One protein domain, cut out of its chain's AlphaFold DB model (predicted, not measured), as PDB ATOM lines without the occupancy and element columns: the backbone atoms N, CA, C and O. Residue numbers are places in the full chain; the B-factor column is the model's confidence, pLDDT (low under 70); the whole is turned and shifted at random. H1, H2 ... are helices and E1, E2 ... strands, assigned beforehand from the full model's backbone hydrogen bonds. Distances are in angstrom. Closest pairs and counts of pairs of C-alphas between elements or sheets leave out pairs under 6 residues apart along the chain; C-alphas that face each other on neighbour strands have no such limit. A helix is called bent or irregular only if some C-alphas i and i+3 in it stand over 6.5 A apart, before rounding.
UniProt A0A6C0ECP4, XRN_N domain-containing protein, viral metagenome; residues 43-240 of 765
ATOM      1  N   LEU A  43     -23.923  22.195 -19.663       90.94
ATOM      2  CA  LEU A  43     -24.596  22.660 -18.455       90.94
ATOM      3  C   LEU A  43     -24.004  23.993 -17.992       90.94
ATOM      4  O   LEU A  43     -24.747  24.904 -17.653       90.94
ATOM      5  N   ILE A  44     -22.681  24.159 -18.081       92.75
ATOM      6  CA  ILE A  44     -22.014  25.438 -17.796       92.75
ATOM      7  C   ILE A  44     -22.586  26.556 -18.672       92.75
ATOM      8  O   ILE A  44     -23.013  27.588 -18.158       92.75
ATOM      9  N   TYR A  45     -22.619  26.362 -19.994       89.75
ATOM     10  CA  TYR A  45     -23.125  27.391 -20.904       89.75
ATOM     11  C   TYR A  45     -24.622  27.656 -20.720       89.75
ATOM     12  O   TYR A  45     -25.041  28.808 -20.811       89.75
ATOM     13  N   GLN A  46     -25.414  26.611 -20.470       88.69
ATOM     14  CA  GLN A  46     -26.843  26.737 -20.208       88.69
ATOM     15  C   GLN A  46     -27.096  27.579 -18.955       88.69
ATOM     16  O   GLN A  46     -27.794  28.586 -19.034       88.69
ATOM     17  N   GLU A  47     -26.468  27.234 -17.831       91.50
ATOM     18  CA  GLU A  47     -26.722  27.923 -16.566       91.50
ATOM     19  C   GLU A  47     -26.136  29.342 -16.534       91.50
ATOM     20  O   GLU A  47     -26.699  30.216 -15.883       91.50
ATOM     21  N   ILE A  48     -25.075  29.634 -17.300       92.25
ATOM     22  CA  ILE A  48     -24.624  31.021 -17.519       92.25
ATOM     23  C   ILE A  48     -25.706  31.849 -18.220       92.25
ATOM     24  O   ILE A  48     -25.938  32.996 -17.844       92.25
ATOM     25  N   ILE A  49     -26.354  31.293 -19.250       88.44
ATOM     26  CA  ILE A  49     -27.417  31.990 -19.986       88.44
ATOM     27  C   ILE A  49     -28.642  32.190 -19.089       88.44
ATOM     28  O   ILE A  49     -29.204  33.282 -19.081       88.44
ATOM     29  N   GLU A  50     -29.032  31.175 -18.318       87.69
ATOM     30  CA  GLU A  50     -30.151  31.279 -17.375       87.69
ATOM     31  C   GLU A  50     -29.879  32.335 -16.294       87.69
ATOM     32  O   GLU A  50     -30.710  33.216 -16.087       87.69
ATOM     33  N   VAL A  51     -28.692  32.347 -15.677       91.12
ATOM     34  CA  VAL A  51     -28.329  33.372 -14.681       91.12
ATOM     35  C   VAL A  51     -28.224  34.770 -15.310       91.12
ATOM     36  O   VAL A  51     -28.675  35.746 -14.712       91.12
ATOM     37  N   GLU A  52     -27.694  34.905 -16.533       90.25
ATOM     38  CA  GLU A  52     -27.708  36.181 -17.270       90.25
ATOM     39  C   GLU A  52     -29.142  36.676 -17.517       90.25
ATOM     40  O   GLU A  52     -29.416  37.875 -17.393       90.25
ATOM     41  N   ASN A  53     -30.064  35.774 -17.858       87.25
ATOM     42  CA  ASN A  53     -31.476  36.098 -18.043       87.25
ATOM     43  C   ASN A  53     -32.135  36.516 -16.721       87.25
ATOM     44  O   ASN A  53     -32.826  37.531 -16.701       87.25
ATOM     45  N   GLU A  54     -31.864  35.808 -15.620       89.25
ATOM     46  CA  GLU A  54     -32.340  36.153 -14.272       89.25
ATOM     47  C   GLU A  54     -31.859  37.559 -13.852       89.25
ATOM     48  O   GLU A  54     -32.661  38.383 -13.414       89.25
ATOM     49  N   ILE A  55     -30.578  37.888 -14.068       90.75
ATOM     50  CA  ILE A  55     -30.012  39.228 -13.806       90.75
ATOM     51  C   ILE A  55     -30.701  40.294 -14.658       90.75
ATOM     52  O   ILE A  55     -31.046  41.371 -14.172       90.75
ATOM     53  N   ASN A  56     -30.915  40.011 -15.943       88.44
ATOM     54  CA  ASN A  56     -31.579  40.953 -16.835       88.44
ATOM     55  C   ASN A  56     -33.067  41.121 -16.515       88.44
ATOM     56  O   ASN A  56     -33.602  42.205 -16.746       88.44
ATOM     57  N   ASP A  57     -33.728  40.103 -15.968       87.69
ATOM     58  CA  ASP A  57     -35.090  40.210 -15.450       87.69
ATOM     59  C   ASP A  57     -35.129  41.061 -14.173       87.69
ATOM     60  O   ASP A  57     -35.976  41.950 -14.091       87.69
ATOM     61  N   ILE A  58     -34.160  40.914 -13.256       88.81
ATOM     62  CA  ILE A  58     -33.984  41.829 -12.111       88.81
ATOM     63  C   ILE A  58     -33.849  43.278 -12.605       88.81
ATOM     64  O   ILE A  58     -34.571  44.154 -12.139       88.81
ATOM     65  N   ILE A  59     -33.001  43.542 -13.606       89.50
ATOM     66  CA  ILE A  59     -32.825  44.895 -14.166       89.50
ATOM     67  C   ILE A  59     -34.137  45.435 -14.753       89.50
ATOM     68  O   ILE A  59     -34.483  46.588 -14.504       89.50
ATOM     69  N   LYS A  60     -34.903  44.628 -15.501       87.44
ATOM     70  CA  LYS A  60     -36.219  45.049 -16.026       87.44
ATOM     71  C   LYS A  60     -37.190  45.396 -14.896       87.44
ATOM     72  O   LYS A  60     -37.870  46.413 -14.992       87.44
ATOM     73  N   ILE A  61     -37.234  44.579 -13.839       87.25
ATOM     74  CA  ILE A  61     -38.082  44.802 -12.659       87.25
ATOM     75  C   ILE A  61     -37.707  46.122 -11.969       87.25
ATOM     76  O   ILE A  61     -38.586  46.932 -11.676       87.25
ATOM     77  N   LEU A  62     -36.412  46.395 -11.788       87.00
ATOM     78  CA  LEU A  62     -35.924  47.649 -11.199       87.00
ATOM     79  C   LEU A  62     -36.263  48.873 -12.068       87.00
ATOM     80  O   LEU A  62     -36.670  49.913 -11.554       87.00
ATOM     81  N   LEU A  63     -36.186  48.745 -13.395       86.88
ATOM     82  CA  LEU A  63     -36.581  49.806 -14.330       86.88
ATOM     83  C   LEU A  63     -38.095  50.094 -14.338       86.88
ATOM     84  O   LEU A  63     -38.516  51.099 -14.913       86.88
ATOM     85  N   CYS A  64     -38.921  49.254 -13.705       85.19
ATOM     86  CA  CYS A  64     -40.348  49.517 -13.510       85.19
ATOM     87  C   CYS A  64     -40.653  50.394 -12.290       85.19
ATOM     88  O   CYS A  64     -41.772  50.898 -12.190       85.19
ATOM     89  N   ILE A  65     -39.699  50.604 -11.375       81.50
ATOM     90  CA  ILE A  65     -39.914  51.388 -10.146       81.50
ATOM     91  C   ILE A  65     -40.496  52.785 -10.449       81.50
ATOM     92  O   ILE A  65     -41.529  53.123  -9.864       81.50
ATOM     93  N   PRO A  66     -39.956  53.576 -11.405       75.12
ATOM     94  CA  PRO A  66     -40.463  54.926 -11.672       75.12
ATOM     95  C   PRO A  66     -41.902  54.952 -12.207       75.12
ATOM     96  O   PRO A  66     -42.653  55.884 -11.935       75.12
ATOM     97  N   SER A  67     -42.296  53.933 -12.978       69.56
ATOM     98  CA  SER A  67     -43.620  53.829 -13.605       69.56
ATOM     99  C   SER A  67     -44.661  53.147 -12.710       69.56
ATOM    100  O   SER A  67     -45.845  53.143 -13.044       69.56
ATOM    101  N   SER A  68     -44.236  52.575 -11.576       71.00
ATOM    102  CA  SER A  68     -45.036  51.655 -10.757       71.00
ATOM    103  C   SER A  68     -44.965  51.963  -9.255       71.00
ATOM    104  O   SER A  68     -45.080  51.058  -8.432       71.00
ATOM    105  N   LEU A  69     -44.830  53.243  -8.883       70.44
ATOM    106  CA  LEU A  69     -44.750  53.706  -7.485       70.44
ATOM    107  C   LEU A  69     -45.920  53.229  -6.601       70.44
ATOM    108  O   LEU A  69     -45.744  52.983  -5.414       70.44
ATOM    109  N   SER A  70     -47.117  53.051  -7.168       69.31
ATOM    110  CA  SER A  70     -48.291  52.520  -6.454       69.31
ATOM    111  C   SER A  70     -48.303  50.991  -6.306       69.31
ATOM    112  O   SER A  70     -49.241  50.439  -5.734       69.31
ATOM    113  N   LYS A  71     -47.286  50.296  -6.833       73.69
ATOM    114  CA  LYS A  71     -47.178  48.831  -6.900       73.69
ATOM    115  C   LYS A  71     -45.817  48.312  -6.415       73.69
ATOM    116  O   LYS A  71     -45.395  47.240  -6.838       73.69
ATOM    117  N   LEU A  72     -45.136  49.034  -5.524       76.44
ATOM    118  CA  LEU A  72     -43.819  48.632  -5.010       76.44
ATOM    119  C   LEU A  72     -43.830  47.236  -4.364       76.44
ATOM    120  O   LEU A  72     -42.962  46.433  -4.681       76.44
ATOM    121  N   ASN A  73     -44.876  46.880  -3.612       77.94
ATOM    122  CA  ASN A  73     -45.021  45.532  -3.040       77.94
ATOM    123  C   ASN A  73     -44.985  44.416  -4.105       77.94
ATOM    124  O   ASN A  73     -44.527  43.314  -3.833       77.94
ATOM    125  N   LEU A  74     -45.482  44.684  -5.320       77.38
ATOM    126  CA  LEU A  74     -45.450  43.724  -6.429       77.38
ATOM    127  C   LEU A  74     -44.031  43.579  -6.996       77.38
ATOM    128  O   LEU A  74     -43.624  42.482  -7.363       77.38
ATOM    129  N   ILE A  75     -43.289  44.687  -7.069       78.62
ATOM    130  CA  ILE A  75     -41.880  44.706  -7.484       78.62
ATOM    131  C   ILE A  75     -41.030  43.931  -6.471       78.62
ATOM    132  O   ILE A  75     -40.238  43.086  -6.874       78.62
ATOM    133  N   GLU A  76     -41.237  44.163  -5.174       80.12
ATOM    134  CA  GLU A  76     -40.559  43.435  -4.095       80.12
ATOM    135  C   GLU A  76     -40.854  41.933  -4.155       80.12
ATOM    136  O   GLU A  76     -39.921  41.138  -4.143       80.12
ATOM    137  N   GLN A  77     -42.120  41.534  -4.337       80.12
ATOM    138  CA  GLN A  77     -42.497  40.124  -4.501       80.12
ATOM    139  C   GLN A  77     -41.791  39.456  -5.689       80.12
ATOM    140  O   GLN A  77     -41.281  38.345  -5.554       80.12
ATOM    141  N   LEU A  78     -41.723  40.131  -6.842       79.44
ATOM    142  CA  LEU A  78     -41.020  39.613  -8.020       79.44
ATOM    143  C   LEU A  78     -39.519  39.428  -7.765       79.44
ATOM    144  O   LEU A  78     -38.934  38.435  -8.199       79.44
ATOM    145  N   LEU A  79     -38.889  40.384  -7.077       83.25
ATOM    146  CA  LEU A  79     -37.480  40.286  -6.699       83.25
ATOM    147  C   LEU A  79     -37.265  39.145  -5.700       83.25
ATOM    148  O   LEU A  79     -36.350  38.344  -5.890       83.25
ATOM    149  N   ASP A  80     -38.133  39.012  -4.698       82.81
ATOM    150  CA  ASP A  80     -38.098  37.926  -3.717       82.81
ATOM    151  C   ASP A  80     -38.161  36.550  -4.376       82.81
ATOM    152  O   ASP A  80     -37.406  35.650  -4.006       82.81
ATOM    153  N   GLU A  81     -39.037  36.360  -5.358       82.38
ATOM    154  CA  GLU A  81     -39.163  35.075  -6.042       82.38
ATOM    155  C   GLU A  81     -37.890  34.683  -6.808       82.38
ATOM    156  O   GLU A  81     -37.564  33.496  -6.887       82.38
ATOM    157  N   ILE A  82     -37.140  35.650  -7.351       84.56
ATOM    158  CA  ILE A  82     -35.847  35.387  -7.999       84.56
ATOM    159  C   ILE A  82     -34.766  35.136  -6.940       84.56
ATOM    160  O   ILE A  82     -34.055  34.130  -6.994       84.56
ATOM    161  N   LEU A  83     -34.662  36.014  -5.943       85.62
ATOM    162  CA  LEU A  83     -33.578  36.007  -4.958       85.62
ATOM    163  C   LEU A  83     -33.693  34.887  -3.912       85.62
ATOM    164  O   LEU A  83     -32.700  34.540  -3.269       85.62
ATOM    165  N   ASN A  84     -34.875  34.285  -3.748       85.50
ATOM    166  CA  ASN A  84     -35.088  33.127  -2.876       85.50
ATOM    167  C   ASN A  84     -34.861  31.774  -3.564       85.50
ATOM    168  O   ASN A  84     -34.938  30.735  -2.898       85.50
ATOM    169  N   GLN A  85     -34.544  31.753  -4.862       86.12
ATOM    170  CA  GLN A  85     -34.139  30.520  -5.538       86.12
ATOM    171  C   GLN A  85     -32.847  29.972  -4.919       86.12
ATOM    172  O   GLN A  85     -31.993  30.732  -4.470       86.12
ATOM    173  N   ASN A  86     -32.690  28.645  -4.890       87.00
ATOM    174  CA  ASN A  86     -31.650  27.970  -4.100       87.00
ATOM    175  C   ASN A  86     -30.220  28.492  -4.344       87.00
ATOM    176  O   ASN A  86     -29.443  28.589  -3.395       87.00
ATOM    177  N   HIS A  87     -29.883  28.860  -5.582       90.31
ATOM    178  CA  HIS A  87     -28.569  29.391  -5.965       90.31
ATOM    179  C   HIS A  87     -28.349  30.861  -5.580       90.31
ATOM    180  O   HIS A  87     -27.211  31.248  -5.331       90.31
ATOM    181  N   TRP A  88     -29.411  31.662  -5.452       87.62
ATOM    182  CA  TRP A  88     -29.347  33.049  -4.966       87.62
ATOM    183  C   TRP A  88     -29.487  33.154  -3.445       87.62
ATOM    184  O   TRP A  88     -28.849  33.999  -2.815       87.62
ATOM    185  N   LYS A  89     -30.286  32.268  -2.842       84.75
ATOM    186  CA  LYS A  89     -30.771  32.348  -1.458       84.75
ATOM    187  C   LYS A  89     -29.661  32.503  -0.428       84.75
ATOM    188  O   LYS A  89     -29.781  33.322   0.481       84.75
ATOM    189  N   LYS A  90     -28.576  31.731  -0.564       80.88
ATOM    190  CA  LYS A  90     -27.417  31.818   0.339       80.88
ATOM    191  C   LYS A  90     -26.868  33.244   0.374       80.88
ATOM    192  O   LYS A  90     -26.647  33.778   1.453       80.88
ATOM    193  N   TYR A  91     -26.705  33.854  -0.795       79.56
ATOM    194  CA  TYR A  91     -26.144  35.192  -0.937       79.56
ATOM    195  C   TYR A  91     -27.144  36.259  -0.499       79.56
ATOM    196  O   TYR A  91     -26.757  37.150   0.246       79.56
ATOM    197  N   ASN A  92     -28.426  36.103  -0.845       73.56
ATOM    198  CA  ASN A  92     -29.503  36.986  -0.393       73.56
ATOM    199  C   ASN A  92     -29.545  37.122   1.140       73.56
ATOM    200  O   ASN A  92     -29.536  38.232   1.671       73.56
ATOM    201  N   ILE A  93     -29.510  35.992   1.854       65.69
ATOM    202  CA  ILE A  93     -29.555  35.961   3.323       65.69
ATOM    203  C   ILE A  93     -28.296  36.586   3.935       65.69
ATOM    204  O   ILE A  93     -28.389  37.300   4.929       65.69
ATOM    205  N   THR A  94     -27.114  36.325   3.367       61.75
ATOM    206  CA  THR A  94     -25.850  36.799   3.953       61.75
ATOM    207  C   THR A  94     -25.625  38.301   3.819       61.75
ATOM    208  O   THR A  94     -24.966  38.879   4.678       61.75
ATOM    209  N   THR A  95     -26.128  38.933   2.757       62.59
ATOM    210  CA  THR A  95     -25.822  40.341   2.438       62.59
ATOM    211  C   THR A  95     -27.033  41.258   2.525       62.59
ATOM    212  O   THR A  95     -26.861  42.469   2.442       62.59
ATOM    213  N   ASN A  96     -28.233  40.705   2.745       67.62
ATOM    214  CA  ASN A  96     -29.504  41.424   2.744       67.62
ATOM    215  C   ASN A  96     -29.647  42.278   1.475       67.62
ATOM    216  O   ASN A  96     -29.539  43.505   1.525       67.62
ATOM    217  N   LEU A  97     -29.856  41.617   0.328       67.69
ATOM    218  CA  LEU A  97     -29.864  42.247  -1.002       67.69
ATOM    219  C   LEU A  97     -30.790  43.466  -1.102       67.69
ATOM    220  O   LEU A  97     -30.496  44.372  -1.871       67.69
ATOM    221  N   TYR A  98     -31.836  43.549  -0.281       66.81
ATOM    222  CA  TYR A  98     -32.691  44.732  -0.168       66.81
ATOM    223  C   TYR A  98     -31.934  46.027   0.138       66.81
ATOM    224  O   TYR A  98     -32.283  47.075  -0.385       66.81
ATOM    225  N   THR A  99     -30.863  45.955   0.928       66.94
ATOM    226  CA  THR A  99     -30.014  47.117   1.240       66.94
ATOM    227  C   THR A  99     -29.165  47.563   0.049       66.94
ATOM    228  O   THR A  99     -28.817  48.733  -0.064       66.94
ATOM    229  N   ILE A 100     -28.849  46.639  -0.859       70.31
ATOM    230  CA  ILE A 100     -28.098  46.897  -2.096       70.31
ATOM    231  C   ILE A 100     -29.031  47.430  -3.184       70.31
ATOM    232  O   ILE A 100     -28.609  48.194  -4.052       70.31
ATOM    233  N   LEU A 101     -30.302  47.034  -3.110       70.75
ATOM    234  CA  LEU A 101     -31.369  47.453  -4.006       70.75
ATOM    235  C   LEU A 101     -32.067  48.752  -3.568       70.75
ATOM    236  O   LEU A 101     -33.020  49.175  -4.218       70.75
ATOM    237  N   ASP A 102     -31.577  49.400  -2.509       68.88
ATOM    238  CA  ASP A 102     -32.027  50.717  -2.065       68.88
ATOM    239  C   ASP A 102     -31.231  51.831  -2.770       68.88
ATOM    240  O   ASP A 102     -30.034  51.703  -3.060       68.88
ATOM    241  N   GLY A 103     -31.890  52.942  -3.084       73.00
ATOM    242  CA  GLY A 103     -31.260  54.034  -3.812       73.00
ATOM    243  C   GLY A 103     -32.220  55.113  -4.298       73.00
ATOM    244  O   GLY A 103     -33.437  54.964  -4.311       73.00
ATOM    245  N   VAL A 104     -31.640  56.241  -4.711       74.12
ATOM    246  CA  VAL A 104     -32.392  57.461  -5.055       74.12
ATOM    247  C   VAL A 104     -33.007  57.392  -6.462       74.12
ATOM    248  O   VAL A 104     -33.981  58.088  -6.742       74.12
ATOM    249  N   ASN A 105     -32.448  56.578  -7.360       81.69
ATOM    250  CA  ASN A 105     -32.966  56.358  -8.713       81.69
ATOM    251  C   ASN A 105     -32.599  54.960  -9.242       81.69
ATOM    252  O   ASN A 105     -31.721  54.289  -8.694       81.69
ATOM    253  N   GLU A 106     -33.251  54.540 -10.330       83.38
ATOM    254  CA  GLU A 106     -33.077  53.207 -10.914       83.38
ATOM    255  C   GLU A 106     -31.634  52.921 -11.371       83.38
ATOM    256  O   GLU A 106     -31.158  51.796 -11.245       83.38
ATOM    257  N   GLU A 107     -30.908  53.932 -11.854       83.44
ATOM    258  CA  GLU A 107     -29.544  53.780 -12.372       83.44
ATOM    259  C   GLU A 107     -28.539  53.476 -11.252       83.44
ATOM    260  O   GLU A 107     -27.700  52.585 -11.391       83.44
ATOM    261  N   ILE A 108     -28.651  54.168 -10.114       85.06
ATOM    262  CA  ILE A 108     -27.824  53.918  -8.926       85.06
ATOM    263  C   ILE A 108     -28.102  52.516  -8.382       85.06
ATOM    264  O   ILE A 108     -27.158  51.785  -8.090       85.06
ATOM    265  N   ILE A 109     -29.375  52.123  -8.299       86.31
ATOM    266  CA  ILE A 109     -29.778  50.802  -7.802       86.31
ATOM    267  C   ILE A 109     -29.197  49.691  -8.689       86.31
ATOM    268  O   ILE A 109     -28.586  48.744  -8.189       86.31
ATOM    269  N   ILE A 110     -29.317  49.827 -10.015       87.75
ATOM    270  CA  ILE A 110     -28.747  48.869 -10.970       87.75
ATOM    271  C   ILE A 110     -27.221  48.807 -10.831       87.75
ATOM    272  O   ILE A 110     -26.661  47.714 -10.766       87.75
ATOM    273  N   ASN A 111     -26.538  49.950 -10.735       87.56
ATOM    274  CA  ASN A 111     -25.083  49.983 -10.572       87.56
ATOM    275  C   ASN A 111     -24.627  49.341  -9.254       87.56
ATOM    276  O   ASN A 111     -23.647  48.596  -9.248       87.56
ATOM    277  N   ASN A 112     -25.342  49.569  -8.150       88.50
ATOM    278  CA  ASN A 112     -25.057  48.935  -6.862       88.50
ATOM    279  C   ASN A 112     -25.187  47.411  -6.950       88.50
ATOM    280  O   ASN A 112     -24.283  46.689  -6.522       88.50
ATOM    281  N   PHE A 113     -26.264  46.922  -7.567       89.06
ATOM    282  CA  PHE A 113     -26.475  45.495  -7.795       89.06
ATOM    283  C   PHE A 113     -25.383  44.876  -8.680       89.06
ATOM    284  O   PHE A 113     -24.805  43.849  -8.321       89.06
ATOM    285  N   LEU A 114     -25.046  45.518  -9.804       89.50
ATOM    286  CA  LEU A 114     -24.001  45.042 -10.713       89.50
ATOM    287  C   LEU A 114     -22.615  45.043 -10.058       89.50
ATOM    288  O   LEU A 114     -21.835  44.116 -10.270       89.50
ATOM    289  N   ASN A 115     -22.301  46.045  -9.237       89.00
ATOM    290  CA  ASN A 115     -21.053  46.071  -8.476       89.00
ATOM    291  C   ASN A 115     -21.017  44.945  -7.442       89.00
ATOM    292  O   ASN A 115     -20.013  44.247  -7.331       89.00
ATOM    293  N   TYR A 116     -22.125  44.718  -6.736       88.50
ATOM    294  CA  TYR A 116     -22.233  43.641  -5.762       88.50
ATOM    295  C   TYR A 116     -21.954  42.265  -6.374       88.50
ATOM    296  O   TYR A 116     -21.089  41.547  -5.877       88.50
ATOM    297  N   ILE A 117     -22.627  41.902  -7.471       88.88
ATOM    298  CA  ILE A 117     -22.449  40.570  -8.071       88.88
ATOM    299  C   ILE A 117     -21.034  40.364  -8.638       88.88
ATOM    300  O   ILE A 117     -20.553  39.233  -8.691       88.88
ATOM    301  N   ASN A 118     -20.343  41.447  -9.010       88.19
ATOM    302  CA  ASN A 118     -18.967  41.414  -9.508       88.19
ATOM    303  C   ASN A 118     -17.904  41.492  -8.400       88.19
ATOM    304  O   ASN A 118     -16.715  41.339  -8.690       88.19
ATOM    305  N   ASN A 119     -18.294  41.702  -7.139       86.12
ATOM    306  CA  ASN A 119     -17.344  41.734  -6.033       86.12
ATOM    307  C   ASN A 119     -16.761  40.343  -5.768       86.12
ATOM    308  O   ASN A 119     -17.478  39.339  -5.733       86.12
ATOM    309  N   LYS A 120     -15.444  40.303  -5.537       82.94
ATOM    310  CA  LYS A 120     -14.744  39.111  -5.046       82.94
ATOM    311  C   LYS A 120     -15.131  38.816  -3.600       82.94
ATOM    312  O   LYS A 120     -15.362  39.732  -2.811       82.94
ATOM    313  N   ILE A 121     -15.163  37.537  -3.251       76.56
ATOM    314  CA  ILE A 121     -15.520  37.083  -1.904       76.56
ATOM    315  C   ILE A 121     -14.253  36.884  -1.067       76.56
ATOM    316  O   ILE A 121     -13.199  36.530  -1.580       76.56
ATOM    317  N   VAL A 122     -14.362  37.085   0.249       67.44
ATOM    318  CA  VAL A 122     -13.261  36.923   1.223       67.44
ATOM    319  C   VAL A 122     -13.115  35.462   1.704       67.44
ATOM    320  O   VAL A 122     -12.480  35.191   2.717       67.44
ATOM    321  N   ASP A 123     -13.718  34.490   1.013       69.38
ATOM    322  CA  ASP A 123     -13.614  33.073   1.379       69.38
ATOM    323  C   ASP A 123     -12.234  32.542   0.954       69.38
ATOM    324  O   ASP A 123     -11.944  32.541  -0.241       69.38
ATOM    325  N   PRO A 124     -11.376  32.063   1.872       68.19
ATOM    326  CA  PRO A 124     -10.033  31.599   1.524       68.19
ATOM    327  C   PRO A 124     -10.009  30.416   0.539       68.19
ATOM    328  O   PRO A 124      -9.014  30.250  -0.165       68.19
ATOM    329  N   LEU A 125     -11.078  29.613   0.436       72.12
ATOM    330  CA  LEU A 125     -11.176  28.536  -0.562       72.12
ATOM    331  C   LEU A 125     -11.509  29.052  -1.972       72.12
ATOM    332  O   LEU A 125     -11.140  28.409  -2.958       72.12
ATOM    333  N   PHE A 126     -12.167  30.210  -2.073       78.00
ATOM    334  CA  PHE A 126     -12.699  30.770  -3.322       78.00
ATOM    335  C   PHE A 126     -12.395  32.270  -3.481       78.00
ATOM    336  O   PHE A 126     -13.160  32.990  -4.116       78.00
ATOM    337  N   ALA A 127     -11.273  32.746  -2.931       68.75
ATOM    338  CA  ALA A 127     -10.959  34.176  -2.790       68.75
ATOM    339  C   ALA A 127     -10.861  34.938  -4.126       68.75
ATOM    340  O   ALA A 127     -10.958  36.164  -4.174       68.75
ATOM    341  N   ASP A 128     -10.662  34.209  -5.223       77.56
ATOM    342  CA  ASP A 128     -10.603  34.768  -6.570       77.56
ATOM    343  C   ASP A 128     -11.940  34.787  -7.306       77.56
ATOM    344  O   ASP A 128     -12.002  35.375  -8.386       77.56
ATOM    345  N   SER A 129     -12.988  34.192  -6.733       86.25
ATOM    346  CA  SER A 129     -14.305  34.133  -7.352       86.25
ATOM    347  C   SER A 129     -15.221  35.276  -6.945       86.25
ATOM    348  O   SER A 129     -15.177  35.780  -5.818       86.25
ATOM    349  N   THR A 130     -16.066  35.681  -7.889       90.56
ATOM    350  CA  THR A 130     -17.115  36.676  -7.647       90.56
ATOM    351  C   THR A 130     -18.389  36.024  -7.116       90.56
ATOM    352  O   THR A 130     -18.582  34.809  -7.213       90.56
ATOM    353  N   ILE A 131     -19.295  36.836  -6.570       89.19
ATOM    354  CA  ILE A 131     -20.627  36.365  -6.157       89.19
ATOM    355  C   ILE A 131     -21.388  35.786  -7.348       89.19
ATOM    356  O   ILE A 131     -21.979  34.714  -7.226       89.19
ATOM    357  N   LEU A 132     -21.313  36.444  -8.507       91.62
ATOM    358  CA  LEU A 132     -21.887  35.949  -9.753       91.62
ATOM    359  C   LEU A 132     -21.390  34.537 -10.086       91.62
ATOM    360  O   LEU A 132     -22.194  33.652 -10.371       91.62
ATOM    361  N   GLU A 133     -20.078  34.310 -10.018       92.62
ATOM    362  CA  GLU A 133     -19.501  32.995 -10.296       92.62
ATOM    363  C   GLU A 133     -20.025  31.929  -9.335       92.62
ATOM    364  O   GLU A 133     -20.448  30.868  -9.786       92.62
ATOM    365  N   LEU A 134     -20.075  32.211  -8.030       91.44
ATOM    366  CA  LEU A 134     -20.573  31.222  -7.077       91.44
ATOM    367  C   LEU A 134     -22.072  30.931  -7.230       91.44
ATOM    368  O   LEU A 134     -22.489  29.792  -7.019       91.44
ATOM    369  N   VAL A 135     -22.882  31.931  -7.593       92.50
ATOM    370  CA  VAL A 135     -24.300  31.735  -7.935       92.50
ATOM    371  C   VAL A 135     -24.420  30.777  -9.121       92.50
ATOM    372  O   VAL A 135     -25.201  29.825  -9.068       92.50
ATOM    373  N   ILE A 136     -23.604  30.972 -10.161       94.50
ATOM    374  CA  ILE A 136     -23.570  30.083 -11.329       94.50
ATOM    375  C   ILE A 136     -23.121  28.671 -10.924       94.50
ATOM    376  O   ILE A 136     -23.755  27.694 -11.316       94.50
ATOM    377  N   TYR A 137     -22.071  28.535 -10.107       94.19
ATOM    378  CA  TYR A 137     -21.579  27.226  -9.658       94.19
ATOM    379  C   TYR A 137     -22.641  26.457  -8.866       94.19
ATOM    380  O   TYR A 137     -22.857  25.266  -9.101       94.19
ATOM    381  N   GLU A 138     -23.336  27.139  -7.955       93.19
ATOM    382  CA  GLU A 138     -24.408  26.547  -7.158       93.19
ATOM    383  C   GLU A 138     -25.592  26.126  -8.039       93.19
ATOM    384  O   GLU A 138     -26.145  25.039  -7.852       93.19
ATOM    385  N   LYS A 139     -25.950  26.943  -9.038       93.25
ATOM    386  CA  LYS A 139     -26.993  26.608 -10.014       93.25
ATOM    387  C   LYS A 139     -26.643  25.340 -10.798       93.25
ATOM    388  O   LYS A 139     -27.451  24.414 -10.811       93.25
ATOM    389  N   ILE A 140     -25.435  25.265 -11.366       95.00
ATOM    390  CA  ILE A 140     -24.946  24.099 -12.127       95.00
ATOM    391  C   ILE A 140     -25.078  22.820 -11.298       95.00
ATOM    392  O   ILE A 140     -25.641  21.827 -11.761       95.00
ATOM    393  N   ILE A 141     -24.595  22.842 -10.053       93.88
ATOM    394  CA  ILE A 141     -24.647  21.675  -9.171       93.88
ATOM    395  C   ILE A 141     -26.096  21.282  -8.860       93.88
ATOM    396  O   ILE A 141     -26.436  20.101  -8.917       93.88
ATOM    397  N   ASN A 142     -26.961  22.247  -8.542       91.88
ATOM    398  CA  ASN A 142     -28.354  21.963  -8.199       91.88
ATOM    399  C   ASN A 142     -29.141  21.382  -9.379       91.88
ATOM    400  O   ASN A 142     -29.861  20.404  -9.185       91.88
ATOM    401  N   VAL A 143     -28.951  21.908 -10.591       91.62
ATOM    402  CA  VAL A 143     -29.589  21.376 -11.807       91.62
ATOM    403  C   VAL A 143     -29.072  19.974 -12.135       91.62
ATOM    404  O   VAL A 143     -29.857  19.081 -12.445       91.62
ATOM    405  N   MET A 144     -27.766  19.725 -11.990       93.25
ATOM    406  CA  MET A 144     -27.202  18.383 -12.167       93.25
ATOM    407  C   MET A 144     -27.847  17.368 -11.207       93.25
ATOM    408  O   MET A 144     -28.220  16.270 -11.621       93.25
ATOM    409  N   PHE A 145     -28.024  17.734  -9.934       92.00
ATOM    410  CA  PHE A 145     -28.698  16.877  -8.956       92.00
ATOM    411  C   PHE A 145     -30.184  16.685  -9.246       92.00
ATOM    412  O   PHE A 145     -30.692  15.582  -9.059       92.00
ATOM    413  N   GLU A 146     -30.877  17.722  -9.712       90.56
ATOM    414  CA  GLU A 146     -32.259  17.613 -10.178       90.56
ATOM    415  C   GLU A 146     -32.368  16.576 -11.302       90.56
ATOM    416  O   GLU A 146     -33.200  15.673 -11.228       90.56
ATOM    417  N   TYR A 147     -31.467  16.626 -12.286       92.25
ATOM    418  CA  TYR A 147     -31.423  15.642 -13.366       92.25
ATOM    419  C   TYR A 147     -31.152  14.225 -12.857       92.25
ATOM    420  O   TYR A 147     -31.860  13.301 -13.253       92.25
ATOM    421  N   ILE A 148     -30.192  14.043 -11.947       92.31
ATOM    422  CA  ILE A 148     -29.919  12.728 -11.348       92.31
ATOM    423  C   ILE A 148     -31.164  12.198 -10.625       92.31
ATOM    424  O   ILE A 148     -31.601  11.078 -10.880       92.31
ATOM    425  N   ASN A 149     -31.769  13.008  -9.758       90.69
ATOM    426  CA  ASN A 149     -32.882  12.584  -8.913       90.69
ATOM    427  C   ASN A 149     -34.161  12.301  -9.702       90.69
ATOM    428  O   ASN A 149     -34.910  11.385  -9.343       90.69
ATOM    429  N   ASN A 150     -34.416  13.079 -10.750       90.94
ATOM    430  CA  ASN A 150     -35.642  12.969 -11.525       90.94
ATOM    431  C   ASN A 150     -35.554  11.892 -12.612       90.94
ATOM    432  O   ASN A 150     -36.559  11.254 -12.920       90.94
ATOM    433  N   ILE A 151     -34.365  11.663 -13.177       92.81
ATOM    434  CA  ILE A 151     -34.192  10.738 -14.303       92.81
ATOM    435  C   ILE A 151     -33.747   9.351 -13.836       92.81
ATOM    436  O   ILE A 151     -34.191   8.363 -14.412       92.81
ATOM    437  N   HIS A 152     -32.922   9.243 -12.792       93.69
ATOM    438  CA  HIS A 152     -32.269   7.982 -12.426       93.69
ATOM    439  C   HIS A 152     -32.811   7.346 -11.150       93.69
ATOM    440  O   HIS A 152     -33.271   8.011 -10.213       93.69
ATOM    441  N   HIS A 153     -32.716   6.017 -11.094       92.62
ATOM    442  CA  HIS A 153     -32.874   5.257  -9.863       92.62
ATOM    443  C   HIS A 153     -31.593   5.348  -9.032       92.62
ATOM    444  O   HIS A 153     -30.620   4.642  -9.284       92.62
ATOM    445  N   TYR A 154     -31.627   6.210  -8.015       90.25
ATOM    446  CA  TYR A 154     -30.468   6.551  -7.192       90.25
ATOM    447  C   TYR A 154     -29.739   5.336  -6.586       90.25
ATOM    448  O   TYR A 154     -28.513   5.320  -6.541       90.25
ATOM    449  N   ASP A 155     -30.479   4.298  -6.187       91.12
ATOM    450  CA  ASP A 155     -29.929   3.116  -5.508       91.12
ATOM    451  C   ASP A 155     -29.000   2.253  -6.379       91.12
ATOM    452  O   ASP A 155     -28.221   1.468  -5.843       91.12
ATOM    453  N   PHE A 156     -29.061   2.390  -7.708       93.31
ATOM    454  CA  PHE A 156     -28.222   1.620  -8.637       93.31
ATOM    455  C   PHE A 156     -26.933   2.347  -9.033       93.31
ATOM    456  O   PHE A 156     -26.061   1.739  -9.660       93.31
ATOM    457  N   ILE A 157     -26.798   3.624  -8.663       94.81
ATOM    458  CA  ILE A 157     -25.667   4.458  -9.062       94.81
ATOM    459  C   ILE A 157     -24.444   4.096  -8.216       94.81
ATOM    460  O   ILE A 157     -24.413   4.312  -7.005       94.81
ATOM    461  N   LEU A 158     -23.402   3.597  -8.875       94.88
ATOM    462  CA  LEU A 158     -22.103   3.285  -8.279       94.88
ATOM    463  C   LEU A 158     -21.121   4.452  -8.412       94.88
ATOM    464  O   LEU A 158     -20.308   4.677  -7.515       94.88
ATOM    465  N   SER A 159     -21.185   5.208  -9.515       95.62
ATOM    466  CA  SER A 159     -20.308   6.364  -9.725       95.62
ATOM    467  C   SER A 159     -20.966   7.535 -10.452       95.62
ATOM    468  O   SER A 159     -21.750   7.330 -11.381       95.62
ATOM    469  N   LEU A 160     -20.522   8.743 -10.113       96.44
ATOM    470  CA  LEU A 160     -20.773   9.991 -10.826       96.44
ATOM    471  C   LEU A 160     -19.445  10.542 -11.360       96.44
ATOM    472  O   LEU A 160     -18.544  10.873 -10.589       96.44
ATOM    473  N   ASN A 161     -19.347  10.675 -12.678       96.50
ATOM    474  CA  ASN A 161     -18.147  11.137 -13.365       96.50
ATOM    475  C   ASN A 161     -18.438  12.433 -14.130       96.50
ATOM    476  O   ASN A 161     -19.393  12.495 -14.903       96.50
ATOM    477  N   ILE A 162     -17.610  13.459 -13.951       97.06
ATOM    478  CA  ILE A 162     -17.766  14.761 -14.615       97.06
ATOM    479  C   ILE A 162     -16.584  14.993 -15.549       97.06
ATOM    480  O   ILE A 162     -15.437  14.873 -15.126       97.06
ATOM    481  N   PHE A 163     -16.851  15.346 -16.804       96.19
ATOM    482  CA  PHE A 163     -15.829  15.611 -17.812       96.19
ATOM    483  C   PHE A 163     -15.906  17.047 -18.305       96.19
ATOM    484  O   PHE A 163     -16.931  17.462 -18.842       96.19
ATOM    485  N   PHE A 164     -14.798  17.773 -18.154       94.44
ATOM    486  CA  PHE A 164     -14.597  19.092 -18.743       94.44
ATOM    487  C   PHE A 164     -13.864  18.983 -20.085       94.44
ATOM    488  O   PHE A 164     -12.926  18.185 -20.230       94.44
ATOM    489  N   ASP A 165     -14.211  19.849 -21.040       91.56
ATOM    490  CA  ASP A 165     -13.356  20.047 -22.214       91.56
ATOM    491  C   ASP A 165     -11.971  20.528 -21.784       91.56
ATOM    492  O   ASP A 165     -11.825  21.409 -20.932       91.56
ATOM    493  N   GLY A 166     -10.952  19.956 -22.413       92.31
ATOM    494  CA  GLY A 166      -9.595  20.475 -22.438       92.31
ATOM    495  C   GLY A 166      -9.261  21.125 -23.775       92.31
ATOM    496  O   GLY A 166     -10.130  21.421 -24.597       92.31
ATOM    497  N   ILE A 167      -7.969  21.336 -24.024       92.31
ATOM    498  CA  ILE A 167      -7.503  21.758 -25.350       92.31
ATOM    499  C   ILE A 167      -7.630  20.556 -26.299       92.31
ATOM    500  O   ILE A 167      -7.054  19.508 -26.007       92.31
ATOM    501  N   PRO A 168      -8.392  20.651 -27.401       92.62
ATOM    502  CA  PRO A 168      -8.662  19.501 -28.254       92.62
ATOM    503  C   PRO A 168      -7.526  19.257 -29.255       92.62
ATOM    504  O   PRO A 168      -6.601  20.057 -29.363       92.62
ATOM    505  N   SER A 169      -7.635  18.182 -30.043       93.00
ATOM    506  CA  SER A 169      -6.687  17.893 -31.133       93.00
ATOM    507  C   SER A 169      -6.617  19.020 -32.173       93.00
ATOM    508  O   SER A 169      -7.583  19.768 -32.367       93.00
ATOM    509  N   LEU A 170      -5.520  19.088 -32.940       94.81
ATOM    510  CA  LEU A 170      -5.299  20.177 -33.899       94.81
ATOM    511  C   LEU A 170      -6.426  20.247 -34.933       94.81
ATOM    512  O   LEU A 170      -6.888  21.328 -35.287       94.81
ATOM    513  N   SER A 171      -6.920  19.089 -35.370       92.19
ATOM    514  CA  SER A 171      -8.036  19.014 -36.309       92.19
ATOM    515  C   SER A 171      -9.273  19.759 -35.809       92.19
ATOM    516  O   SER A 171      -9.934  20.414 -36.610       92.19
ATOM    517  N   LYS A 172      -9.570  19.700 -34.506       91.31
ATOM    518  CA  LYS A 172     -10.674  20.456 -33.910       91.31
ATOM    519  C   LYS A 172     -10.307  21.921 -33.682       91.31
ATOM    520  O   LYS A 172     -11.161  22.788 -33.851       91.31
ATOM    521  N   ILE A 173      -9.053  22.224 -33.340       93.88
ATOM    522  CA  ILE A 173      -8.567  23.608 -33.201       93.88
ATOM    523  C   ILE A 173      -8.759  24.384 -34.516       93.88
ATOM    524  O   ILE A 173      -9.242  25.516 -34.494       93.88
ATOM    525  N   ILE A 174      -8.459  23.774 -35.668       93.25
ATOM    526  CA  ILE A 174      -8.689  24.380 -36.992       93.25
ATOM    527  C   ILE A 174     -10.182  24.658 -37.233       93.25
ATOM    528  O   ILE A 174     -10.548  25.716 -37.751       93.25
ATOM    529  N   GLU A 175     -11.062  23.763 -36.789       90.81
ATOM    530  CA  GLU A 175     -12.511  23.956 -36.874       90.81
ATOM    531  C   GLU A 175     -13.021  25.045 -35.905       90.81
ATOM    532  O   GLU A 175     -13.857  25.881 -36.257       90.81
ATOM    533  N   GLN A 176     -12.470  25.130 -34.689       90.69
ATOM    534  CA  GLN A 176     -12.722  26.246 -33.767       90.69
ATOM    535  C   GLN A 176     -12.269  27.585 -34.366       90.69
ATOM    536  O   GLN A 176     -13.003  28.574 -34.283       90.69
ATOM    537  N   ARG A 177     -11.099  27.618 -35.015       92.00
ATOM    538  CA  ARG A 177     -10.572  28.796 -35.719       92.00
ATOM    539  C   ARG A 177     -11.527  29.258 -36.821       92.00
ATOM    540  O   ARG A 177     -11.867  30.441 -36.864       92.00
ATOM    541  N   ARG A 178     -12.033  28.341 -37.656       91.62
ATOM    542  CA  ARG A 178     -13.049  28.634 -38.688       91.62
ATOM    543  C   ARG A 178     -14.287  29.305 -38.090       91.62
ATOM    544  O   ARG A 178     -14.688  30.376 -38.546       91.62
ATOM    545  N   ARG A 179     -14.854  28.719 -37.027       88.12
ATOM    546  CA  ARG A 179     -16.034  29.259 -36.327       88.12
ATOM    547  C   ARG A 179     -15.784  30.649 -35.741       88.12
ATOM    548  O   ARG A 179     -16.641  31.524 -35.851       88.12
ATOM    549  N   ARG A 180     -14.606  30.886 -35.151       89.62
ATOM    550  CA  ARG A 180     -14.224  32.201 -34.607       89.62
ATOM    551  C   ARG A 180     -14.139  33.264 -35.702       89.62
ATOM    552  O   ARG A 180     -14.645  34.364 -35.494       89.62
ATOM    553  N   ILE A 181     -13.565  32.939 -36.862       90.94
ATOM    554  CA  ILE A 181     -13.518  33.845 -38.022       90.94
ATOM    555  C   ILE A 181     -14.930  34.174 -38.506       90.94
ATOM    556  O   ILE A 181     -15.261  35.349 -38.644       90.94
ATOM    557  N   LYS A 182     -15.775  33.155 -38.706       90.81
ATOM    558  CA  LYS A 182     -17.179  33.336 -39.105       90.81
ATOM    559  C   LYS A 182     -17.907  34.293 -38.156       90.81
ATOM    560  O   LYS A 182     -18.464  35.292 -38.601       90.81
ATOM    561  N   ASN A 183     -17.842  34.033 -36.849       89.31
ATOM    562  CA  ASN A 183     -18.505  34.862 -35.839       89.31
ATOM    563  C   ASN A 183     -17.974  36.303 -35.828       89.31
ATOM    564  O   ASN A 183     -18.742  37.245 -35.634       89.31
ATOM    565  N   TYR A 184     -16.670  36.485 -36.050       89.94
ATOM    566  CA  TYR A 184     -16.054  37.804 -36.156       89.94
ATOM    567  C   TYR A 184     -16.583  38.594 -37.366       89.94
ATOM    568  O   TYR A 184     -16.973  39.752 -37.216       89.94
ATOM    569  N   LEU A 185     -16.650  37.968 -38.547       89.69
ATOM    570  CA  LEU A 185     -17.190  38.594 -39.761       89.69
ATOM    571  C   LEU A 185     -18.668  38.954 -39.588       89.69
ATOM    572  O   LEU A 185     -19.052  40.101 -39.814       89.69
ATOM    573  N   GLU A 186     -19.472  38.004 -39.104       89.62
ATOM    574  CA  GLU A 186     -20.891  38.227 -38.824       89.62
ATOM    575  C   GLU A 186     -21.104  39.355 -37.817       89.62
ATOM    576  O   GLU A 186     -22.013  40.163 -37.986       89.62
ATOM    577  N   SER A 187     -20.276  39.440 -36.773       87.19
ATOM    578  CA  SER A 187     -20.395  40.506 -35.780       87.19
ATOM    579  C   SER A 187     -20.138  41.889 -36.377       87.19
ATOM    580  O   SER A 187     -20.825  42.833 -35.985       87.19
ATOM    581  N   ASN A 188     -19.171  42.031 -37.285       87.62
ATOM    582  CA  ASN A 188     -18.881  43.317 -37.920       87.62
ATOM    583  C   ASN A 188     -20.016  43.746 -38.855       87.62
ATOM    584  O   ASN A 188     -20.476  44.881 -38.761       87.62
ATOM    585  N   GLU A 189     -20.508  42.828 -39.689       88.94
ATOM    586  CA  GLU A 189     -21.612  43.104 -40.614       88.94
ATOM    587  C   GLU A 189     -22.897  43.455 -39.854       88.94
ATOM    588  O   GLU A 189     -23.557  44.452 -40.147       88.94
ATOM    589  N   LYS A 190     -23.204  42.700 -38.789       85.38
ATOM    590  CA  LYS A 190     -24.321  43.005 -37.889       85.38
ATOM    591  C   LYS A 190     -24.198  44.413 -37.321       85.38
ATOM    592  O   LYS A 190     -25.167  45.156 -37.386       85.38
ATOM    593  N   LYS A 191     -23.031  44.819 -36.804       83.38
ATOM    594  CA  LYS A 191     -22.831  46.175 -36.253       83.38
ATOM    595  C   LYS A 191     -23.113  47.275 -37.282       83.38
ATOM    596  O   LYS A 191     -23.746  48.265 -36.927       83.38
ATOM    597  N   ILE A 192     -22.689  47.094 -38.535       85.94
ATOM    598  CA  ILE A 192     -22.955  48.043 -39.629       85.94
ATOM    599  C   ILE A 192     -24.462  48.135 -39.897       85.94
ATOM    600  O   ILE A 192     -25.020  49.231 -39.933       85.94
ATOM    601  N   LEU A 193     -25.140  46.991 -40.023       83.50
ATOM    602  CA  LEU A 193     -26.586  46.947 -40.234       83.50
ATOM    603  C   LEU A 193     -27.357  47.535 -39.044       83.50
ATOM    604  O   LEU A 193     -28.249  48.351 -39.241       83.50
ATOM    605  N   PHE A 194     -27.000  47.186 -37.808       78.44
ATOM    606  CA  PHE A 194     -27.652  47.710 -36.606       78.44
ATOM    607  C   PHE A 194     -27.566  49.230 -36.530       78.44
ATOM    608  O   PHE A 194     -28.580  49.879 -36.277       78.44
ATOM    609  N   LYS A 195     -26.388  49.796 -36.813       76.94
ATOM    610  CA  LYS A 195     -26.193  51.244 -36.854       76.94
ATOM    611  C   LYS A 195     -27.187  51.911 -37.815       76.94
ATOM    612  O   LYS A 195     -27.915  52.811 -37.419       76.94
ATOM    613  N   ASN A 196     -27.314  51.380 -39.028       78.75
ATOM    614  CA  ASN A 196     -28.197  51.945 -40.051       78.75
ATOM    615  C   ASN A 196     -29.694  51.890 -39.685       78.75
ATOM    616  O   ASN A 196     -30.451  52.762 -40.102       78.75
ATOM    617  N   TYR A 197     -30.137  50.860 -38.955       73.00
ATOM    618  CA  TYR A 197     -31.563  50.628 -38.689       73.00
ATOM    619  C   TYR A 197     -32.057  51.199 -37.351       73.00
ATOM    620  O   TYR A 197     -33.242  51.510 -37.240       73.00
ATOM    621  N   PHE A 198     -31.193  51.336 -36.338       69.44
ATOM    622  CA  PHE A 198     -31.618  51.697 -34.975       69.44
ATOM    623  C   PHE A 198     -31.280  53.133 -34.550       69.44
ATOM    624  O   PHE A 198     -31.816  53.582 -33.539       69.44
ATOM    625  N   GLU A 199     -30.458  53.879 -35.297       62.62
ATOM    626  CA  GLU A 199     -30.017  55.236 -34.910       62.62
ATOM    627  C   GLU A 199     -31.157  56.269 -34.737       62.62
ATOM    628  O   GLU A 199     -30.942  57.287 -34.086       62.62
ATOM    629  N   ASN A 200     -32.376  55.998 -35.231       58.94
ATOM    630  CA  ASN A 200     -33.494  56.957 -35.258       58.94
ATOM    631  C   ASN A 200     -34.779  56.499 -34.526       58.94
ATOM    632  O   ASN A 200     -35.853  57.046 -34.782       58.94
ATOM    633  N   LEU A 201     -34.721  55.487 -33.653       60.84
ATOM    634  CA  LEU A 201     -35.919  54.961 -32.972       60.84
ATOM    635  C   LEU A 201     -36.211  55.694 -31.644       60.84
ATOM    636  O   LEU A 201     -35.311  55.938 -30.843       60.84
ATOM    637  N   LEU A 202     -37.485  56.050 -31.419       54.56
ATOM    638  CA  LEU A 202     -37.975  56.762 -30.226       54.56
ATOM    639  C   LEU A 202     -38.143  55.842 -28.996       54.56
ATOM    640  O   LEU A 202     -38.167  54.617 -29.113       54.56
ATOM    641  N   LEU A 203     -38.303  56.465 -27.818       55.38
ATOM    642  CA  LEU A 203     -38.607  55.832 -26.524       55.38
ATOM    643  C   LEU A 203     -39.760  54.821 -26.614       55.38
ATOM    644  O   LEU A 203     -40.808  55.115 -27.191       55.38
ATOM    645  N   ASN A 204     -39.569  53.647 -26.006       63.84
ATOM    646  CA  ASN A 204     -40.500  52.527 -26.102       63.84
ATOM    647  C   ASN A 204     -40.769  51.906 -24.725       63.84
ATOM    648  O   ASN A 204     -39.912  51.216 -24.168       63.84
ATOM    649  N   ASN A 205     -41.972  52.133 -24.196       68.12
ATOM    650  CA  ASN A 205     -42.429  51.501 -22.963       68.12
ATOM    651  C   ASN A 205     -42.942  50.094 -23.279       68.12
ATOM    652  O   ASN A 205     -43.946  49.933 -23.973       68.12
ATOM    653  N   LYS A 206     -42.259  49.074 -22.760       72.50
ATOM    654  CA  LYS A 206     -42.642  47.666 -22.907       72.50
ATOM    655  C   LYS A 206     -43.308  47.163 -21.641       72.50
ATOM    656  O   LYS A 206     -42.928  47.541 -20.537       72.50
ATOM    657  N   ASN A 207     -44.294  46.290 -21.810       75.12
ATOM    658  CA  ASN A 207     -44.942  45.614 -20.700       75.12
ATOM    659  C   ASN A 207     -43.966  44.619 -20.048       75.12
ATOM    660  O   ASN A 207     -43.400  43.777 -20.744       75.12
ATOM    661  N   LEU A 208     -43.781  44.700 -18.727       75.62
ATOM    662  CA  LEU A 208     -42.862  43.829 -17.991       75.62
ATOM    663  C   LEU A 208     -43.234  42.351 -18.157       75.62
ATOM    664  O   LEU A 208     -42.364  41.526 -18.423       75.62
ATOM    665  N   PHE A 209     -44.529  42.031 -18.074       71.94
ATOM    666  CA  PHE A 209     -45.043  40.666 -18.194       71.94
ATOM    667  C   PHE A 209     -44.623  40.000 -19.506       71.94
ATOM    668  O   PHE A 209     -44.239  38.834 -19.525       71.94
ATOM    669  N   GLU A 210     -44.688  40.740 -20.614       70.19
ATOM    670  CA  GLU A 210     -44.365  40.199 -21.935       70.19
ATOM    671  C   GLU A 210     -42.860  39.979 -22.138       70.19
ATOM    672  O   GLU A 210     -42.467  39.280 -23.072       70.19
ATOM    673  N   CYS A 211     -42.024  40.548 -21.266       72.19
ATOM    674  CA  CYS A 211     -40.573  40.563 -21.404       72.19
ATOM    675  C   CYS A 211     -39.822  39.735 -20.350       72.19
ATOM    676  O   CYS A 211     -38.605  39.596 -20.490       72.19
ATOM    677  N   LEU A 212     -40.491  39.199 -19.321       72.00
ATOM    678  CA  LEU A 212     -39.866  38.299 -18.343       72.00
ATOM    679  C   LEU A 212     -39.581  36.929 -18.970       72.00
ATOM    680  O   LEU A 212     -40.432  36.335 -19.637       72.00
ATOM    681  N   THR A 213     -38.372  36.420 -18.747       63.72
ATOM    682  CA  THR A 213     -37.935  35.128 -19.289       63.72
ATOM    683  C   THR A 213     -38.494  33.956 -18.485       63.72
ATOM    684  O   THR A 213     -38.950  32.966 -19.064       63.72
ATOM    685  N   ASN A 214     -38.558  34.089 -17.157       62.50
ATOM    686  CA  ASN A 214     -39.064  33.043 -16.277       62.50
ATOM    687  C   ASN A 214     -40.587  33.145 -16.074       62.50
ATOM    688  O   ASN A 214     -41.091  33.780 -15.150       62.50
ATOM    689  N   ARG A 215     -41.344  32.442 -16.922       56.06
ATOM    690  CA  ARG A 215     -42.815  32.376 -16.835       56.06
ATOM    691  C   ARG A 215     -43.346  31.604 -15.616       56.06
ATOM    692  O   ARG A 215     -44.547  31.642 -15.374       56.06
ATOM    693  N   LYS A 216     -42.508  30.902 -14.840       56.53
ATOM    694  CA  LYS A 216     -42.967  30.275 -13.585       56.53
ATOM    695  C   LYS A 216     -43.233  31.325 -12.499       56.53
ATOM    696  O   LYS A 216     -44.219  31.163 -11.789       56.53
ATOM    697  N   LEU A 217     -42.450  32.413 -12.463       55.22
ATOM    698  CA  LEU A 217     -42.714  33.604 -11.627       55.22
ATOM    699  C   LEU A 217     -44.123  34.159 -11.907       55.22
ATOM    700  O   LEU A 217     -44.915  34.485 -11.032       55.22
ATOM    701  N   VAL A 218     -44.486  34.157 -13.189       51.94
ATOM    702  CA  VAL A 218     -45.751  34.690 -13.696       51.94
ATOM    703  C   VAL A 218     -46.978  33.873 -13.267       51.94
ATOM    704  O   VAL A 218     -48.061  34.433 -13.134       51.94
ATOM    705  N   ASN A 219     -46.839  32.565 -13.033       53.72
ATOM    706  CA  ASN A 219     -47.960  31.719 -12.606       53.72
ATOM    707  C   ASN A 219     -48.271  31.847 -11.104       53.72
ATOM    708  O   ASN A 219     -49.356  31.448 -10.681       53.72
ATOM    709  N   MET A 220     -47.337  32.373 -10.306       54.84
ATOM    710  CA  MET A 220     -47.504  32.574  -8.862       54.84
ATOM    711  C   MET A 220     -48.153  33.926  -8.528       54.84
ATOM    712  O   MET A 220     -48.863  34.039  -7.529       54.84
ATOM    713  N   ILE A 221     -47.995  34.925  -9.402       60.31
ATOM    714  CA  ILE A 221     -48.482  36.295  -9.209       60.31
ATOM    715  C   ILE A 221     -49.694  36.567 -10.115       60.31
ATOM    716  O   ILE A 221     -49.706  36.227 -11.294       60.31
ATOM    717  N   ASN A 222     -50.742  37.207  -9.582       60.12
ATOM    718  CA  ASN A 222     -51.987  37.455 -10.322       60.12
ATOM    719  C   ASN A 222     -51.742  38.258 -11.622       60.12
ATOM    720  O   ASN A 222     -51.365  39.432 -11.586       60.12
ATOM    721  N   PHE A 223     -52.035  37.629 -12.765       59.41
ATOM    722  CA  PHE A 223     -51.893  38.145 -14.134       59.41
ATOM    723  C   PHE A 223     -52.405  39.585 -14.329       59.41
ATOM    724  O   PHE A 223     -51.767  40.389 -15.009       59.41
ATOM    725  N   GLN A 224     -53.531  39.941 -13.703       60.28
ATOM    726  CA  GLN A 224     -54.132  41.276 -13.838       60.28
ATOM    727  C   GLN A 224     -53.294  42.396 -13.194       60.28
ATOM    728  O   GLN A 224     -53.454  43.564 -13.541       60.28
ATOM    729  N   LEU A 225     -52.395  42.074 -12.258       62.25
ATOM    730  CA  LEU A 225     -51.571  43.074 -11.569       62.25
ATOM    731  C   LEU A 225     -50.356  43.500 -12.406       62.25
ATOM    732  O   LEU A 225     -49.990  44.683 -12.388       62.25
ATOM    733  N   LEU A 226     -49.782  42.563 -13.171       63.22
ATOM    734  CA  LEU A 226     -48.584  42.750 -14.001       63.22
ATOM    735  C   LEU A 226     -48.881  43.401 -15.359       63.22
ATOM    736  O   LEU A 226     -48.007  44.055 -15.924       63.22
ATOM    737  N   SER A 227     -50.120  43.307 -15.859       63.75
ATOM    738  CA  SER A 227     -50.509  43.852 -17.169       63.75
ATOM    739  C   SER A 227     -50.358  45.372 -17.295       63.75
ATOM    740  O   SER A 227     -50.346  45.879 -18.411       63.75
ATOM    741  N   ASN A 228     -50.218  46.102 -16.184       67.12
ATOM    742  CA  ASN A 228     -50.073  47.563 -16.186       67.12
ATOM    743  C   ASN A 228     -48.705  48.013 -15.640       67.12
ATOM    744  O   ASN A 228     -48.602  49.118 -15.115       67.12
ATOM    745  N   VAL A 229     -47.691  47.145 -15.674       76.00
ATOM    746  CA  VAL A 229     -46.315  47.457 -15.264       76.00
ATOM    747  C   VAL A 229     -45.451  47.521 -16.521       76.00
ATOM    748  O   VAL A 229     -45.431  46.575 -17.308       76.00
ATOM    749  N   SER A 230     -44.757  48.640 -16.741       80.12
ATOM    750  CA  SER A 230     -43.937  48.848 -17.940       80.12
ATOM    751  C   SER A 230     -42.563  49.417 -17.622       80.12
ATOM    752  O   SER A 230     -42.433  50.225 -16.707       80.12
ATOM    753  N   PHE A 231     -41.557  49.061 -18.414       80.94
ATOM    754  CA  PHE A 231     -40.220  49.654 -18.355       80.94
ATOM    755  C   PHE A 231     -39.838  50.268 -19.701       80.94
ATOM    756  O   PHE A 231     -40.367  49.899 -20.753       80.94
ATOM    757  N   ASP A 232     -38.894  51.200 -19.661       80.19
ATOM    758  CA  ASP A 232     -38.287  51.771 -20.856       80.19
ATOM    759  C   ASP A 232     -37.278  50.776 -21.447       80.19
ATOM    760  O   ASP A 232     -36.217  50.496 -20.877       80.19
ATOM    761  N   TYR A 233     -37.617  50.235 -22.613       76.06
ATOM    762  CA  TYR A 233     -36.812  49.240 -23.312       76.06
ATOM    763  C   TYR A 233     -35.432  49.768 -23.723       76.06
ATOM    764  O   TYR A 233     -34.450  49.026 -23.690       76.06
ATOM    765  N   LEU A 234     -35.321  51.053 -24.074       74.69
ATOM    766  CA  LEU A 234     -34.040  51.648 -24.458       74.69
ATOM    767  C   LEU A 234     -33.146  51.873 -23.235       74.69
ATOM    768  O   LEU A 234     -31.932  51.682 -23.334       74.69
ATOM    769  N   LYS A 235     -33.723  52.215 -22.073       78.31
ATOM    770  CA  LYS A 235     -32.981  52.199 -20.799       78.31
ATOM    771  C   LYS A 235     -32.497  50.791 -20.455       78.31
ATOM    772  O   LYS A 235     -31.337  50.640 -20.078       78.31
ATOM    773  N   TRP A 236     -33.327  49.764 -20.654       82.44
ATOM    774  CA  TRP A 236     -32.907  48.374 -20.452       82.44
ATOM    775  C   TRP A 236     -31.747  47.980 -21.366       82.44
ATOM    776  O   TRP A 236     -30.758  47.459 -20.866       82.44
ATOM    777  N   ILE A 237     -31.803  48.289 -22.667       75.75
ATOM    778  CA  ILE A 237     -30.686  48.012 -23.589       75.75
ATOM    779  C   ILE A 237     -29.375  48.631 -23.083       75.75
ATOM    780  O   ILE A 237     -28.333  47.984 -23.170       75.75
ATOM    781  N   LYS A 238     -29.420  49.857 -22.549       76.56
ATOM    782  CA  LYS A 238     -28.235  50.548 -22.015       76.56
ATOM    783  C   LYS A 238     -27.689  49.908 -20.739       76.56
ATOM    784  O   LYS A 238     -26.481  49.918 -20.542       76.56
ATOM    785  N   CYS A 239     -28.565  49.359 -19.900       81.12
ATOM    786  CA  CYS A 239     -28.200  48.775 -18.607       81.12
ATOM    787  C   CYS A 239     -28.062  47.245 -18.647       81.12
ATOM    788  O   CYS A 239     -27.767  46.638 -17.622       81.12
ATOM    789  N   ARG A 240     -28.312  46.605 -19.798       83.50
ATOM    790  CA  ARG A 240     -28.342  45.146 -19.940       83.50
ATOM    791  C   ARG A 240     -27.004  44.544 -19.532       83.50
ATOM    792  O   ARG A 240     -25.963  44.899 -20.083       83.50
TER     793      ARG A 240
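Overview. This is residues 43 to 240 of the 765 residues of the protein "XRN_N domain-containing protein" of viral metagenome (UniProt A0A6C0ECP4). H1 runs through the middle of a body of helices, with H2, H5 and H6 packed on it, while the long helix H7 is held away from this body like a handle, across an empty gap. A stretch with E1 leads from H6 to one end of H7, and residues 199 to 204 lead from its other end back to the body, where the small pair E2 and E3 lies by residues 59 to 62 of H1. The printed part has 198 residues with eleven named helices and three named strands, in the order H1 H2 H3 H4 H5 H6 E1 H7 E2 H8 H9 H10 E3 H11; the class is mostly helix, and E2 and E3 are antiparallel. The whole is loose, with a radius of gyration of the C-alphas of 20.5 A and spans of 55 by 48 by 35 A.

Arrangement. Start with the hub, H1, residues 43 to 62. Its residues 54 to 62 touch H2, residues 69 to 83, in a helical hairpin at a shallow tilt of 16 degrees, opposite ways; the closest C-alphas, of Ile 61 and Ile 75, are 6.4 A apart. H3, residues 86 to 95, touches H6, residues 131 to 151, with the closest C-alphas, of His 87 and Lys 139, 5.2 A apart. H4, residues 97 to 100, touches H5, residues 106 to 118, closest at C-alphas 100 and 112, 6.0 A. H5 touches H1 at a shallow tilt of 25 degrees, closest at C-alphas 106 and 62, 6.3 A. H6 touches residues 43 to 51 of H1 at a steep tilt of 59 degrees, closest at C-alphas 140 and 47, 6.1 A. E1, residues 159 to 163, pairs with no named strand, and H7, residues 170 to 198, touches no helix. Look next at E2, residues 205 to 207, and E3, residues 230 to 232: N 206 and O 231 are 2.9 A apart, within hydrogen-bond range. H8, residues 208 to 211, is close to H1 but not clearly touching, closest at C-alphas 208 and 60, 7.0 A. H9, residues 215 to 220, only just touches H2, with 3 pairs of C-alphas within 8 A, and H10, residues 223 to 226, is near H2. H11, residues 233 to 239, only just touches H1, with 3 such pairs, closest at C-alphas 236 and 60, 6.5 A. Every O i to N i+4 pair is within hydrogen-bond range in H1, H5, H6 and H11, against 9 of 11 in H2, 4 of 6 in H3, 24 of 25 in H7 and 1 of 2 in H9; H4, H8 and H10 are too short for such a pair.

Along the chain. Find C-alpha 43 at (-24.596, 22.660, -18.455), where H1 begins its 28.4 A. H2 is irregular, with C-alphas 70 and 73 8.4 A apart, and H3 only just so, with C-alphas 87 and 90 6.9 A apart. H6 covers 30.1 A, and H7 runs 41.1 A from C-alpha 170 at (-5.299, 20.177, -33.899) to C-alpha 198 at (-31.618, 51.697, -34.975).

Size, cuts and confidence. The C-alphas of Phe 156 and Asn 200, the two farthest apart, are 61.6 A apart. The printed part has no cut, and the link from H5 to H6 is long, with 12 residues. Mean pLDDT of the printed part is 81.5; 38 residues are under 70, among them 198 to 205 and 213 to 228.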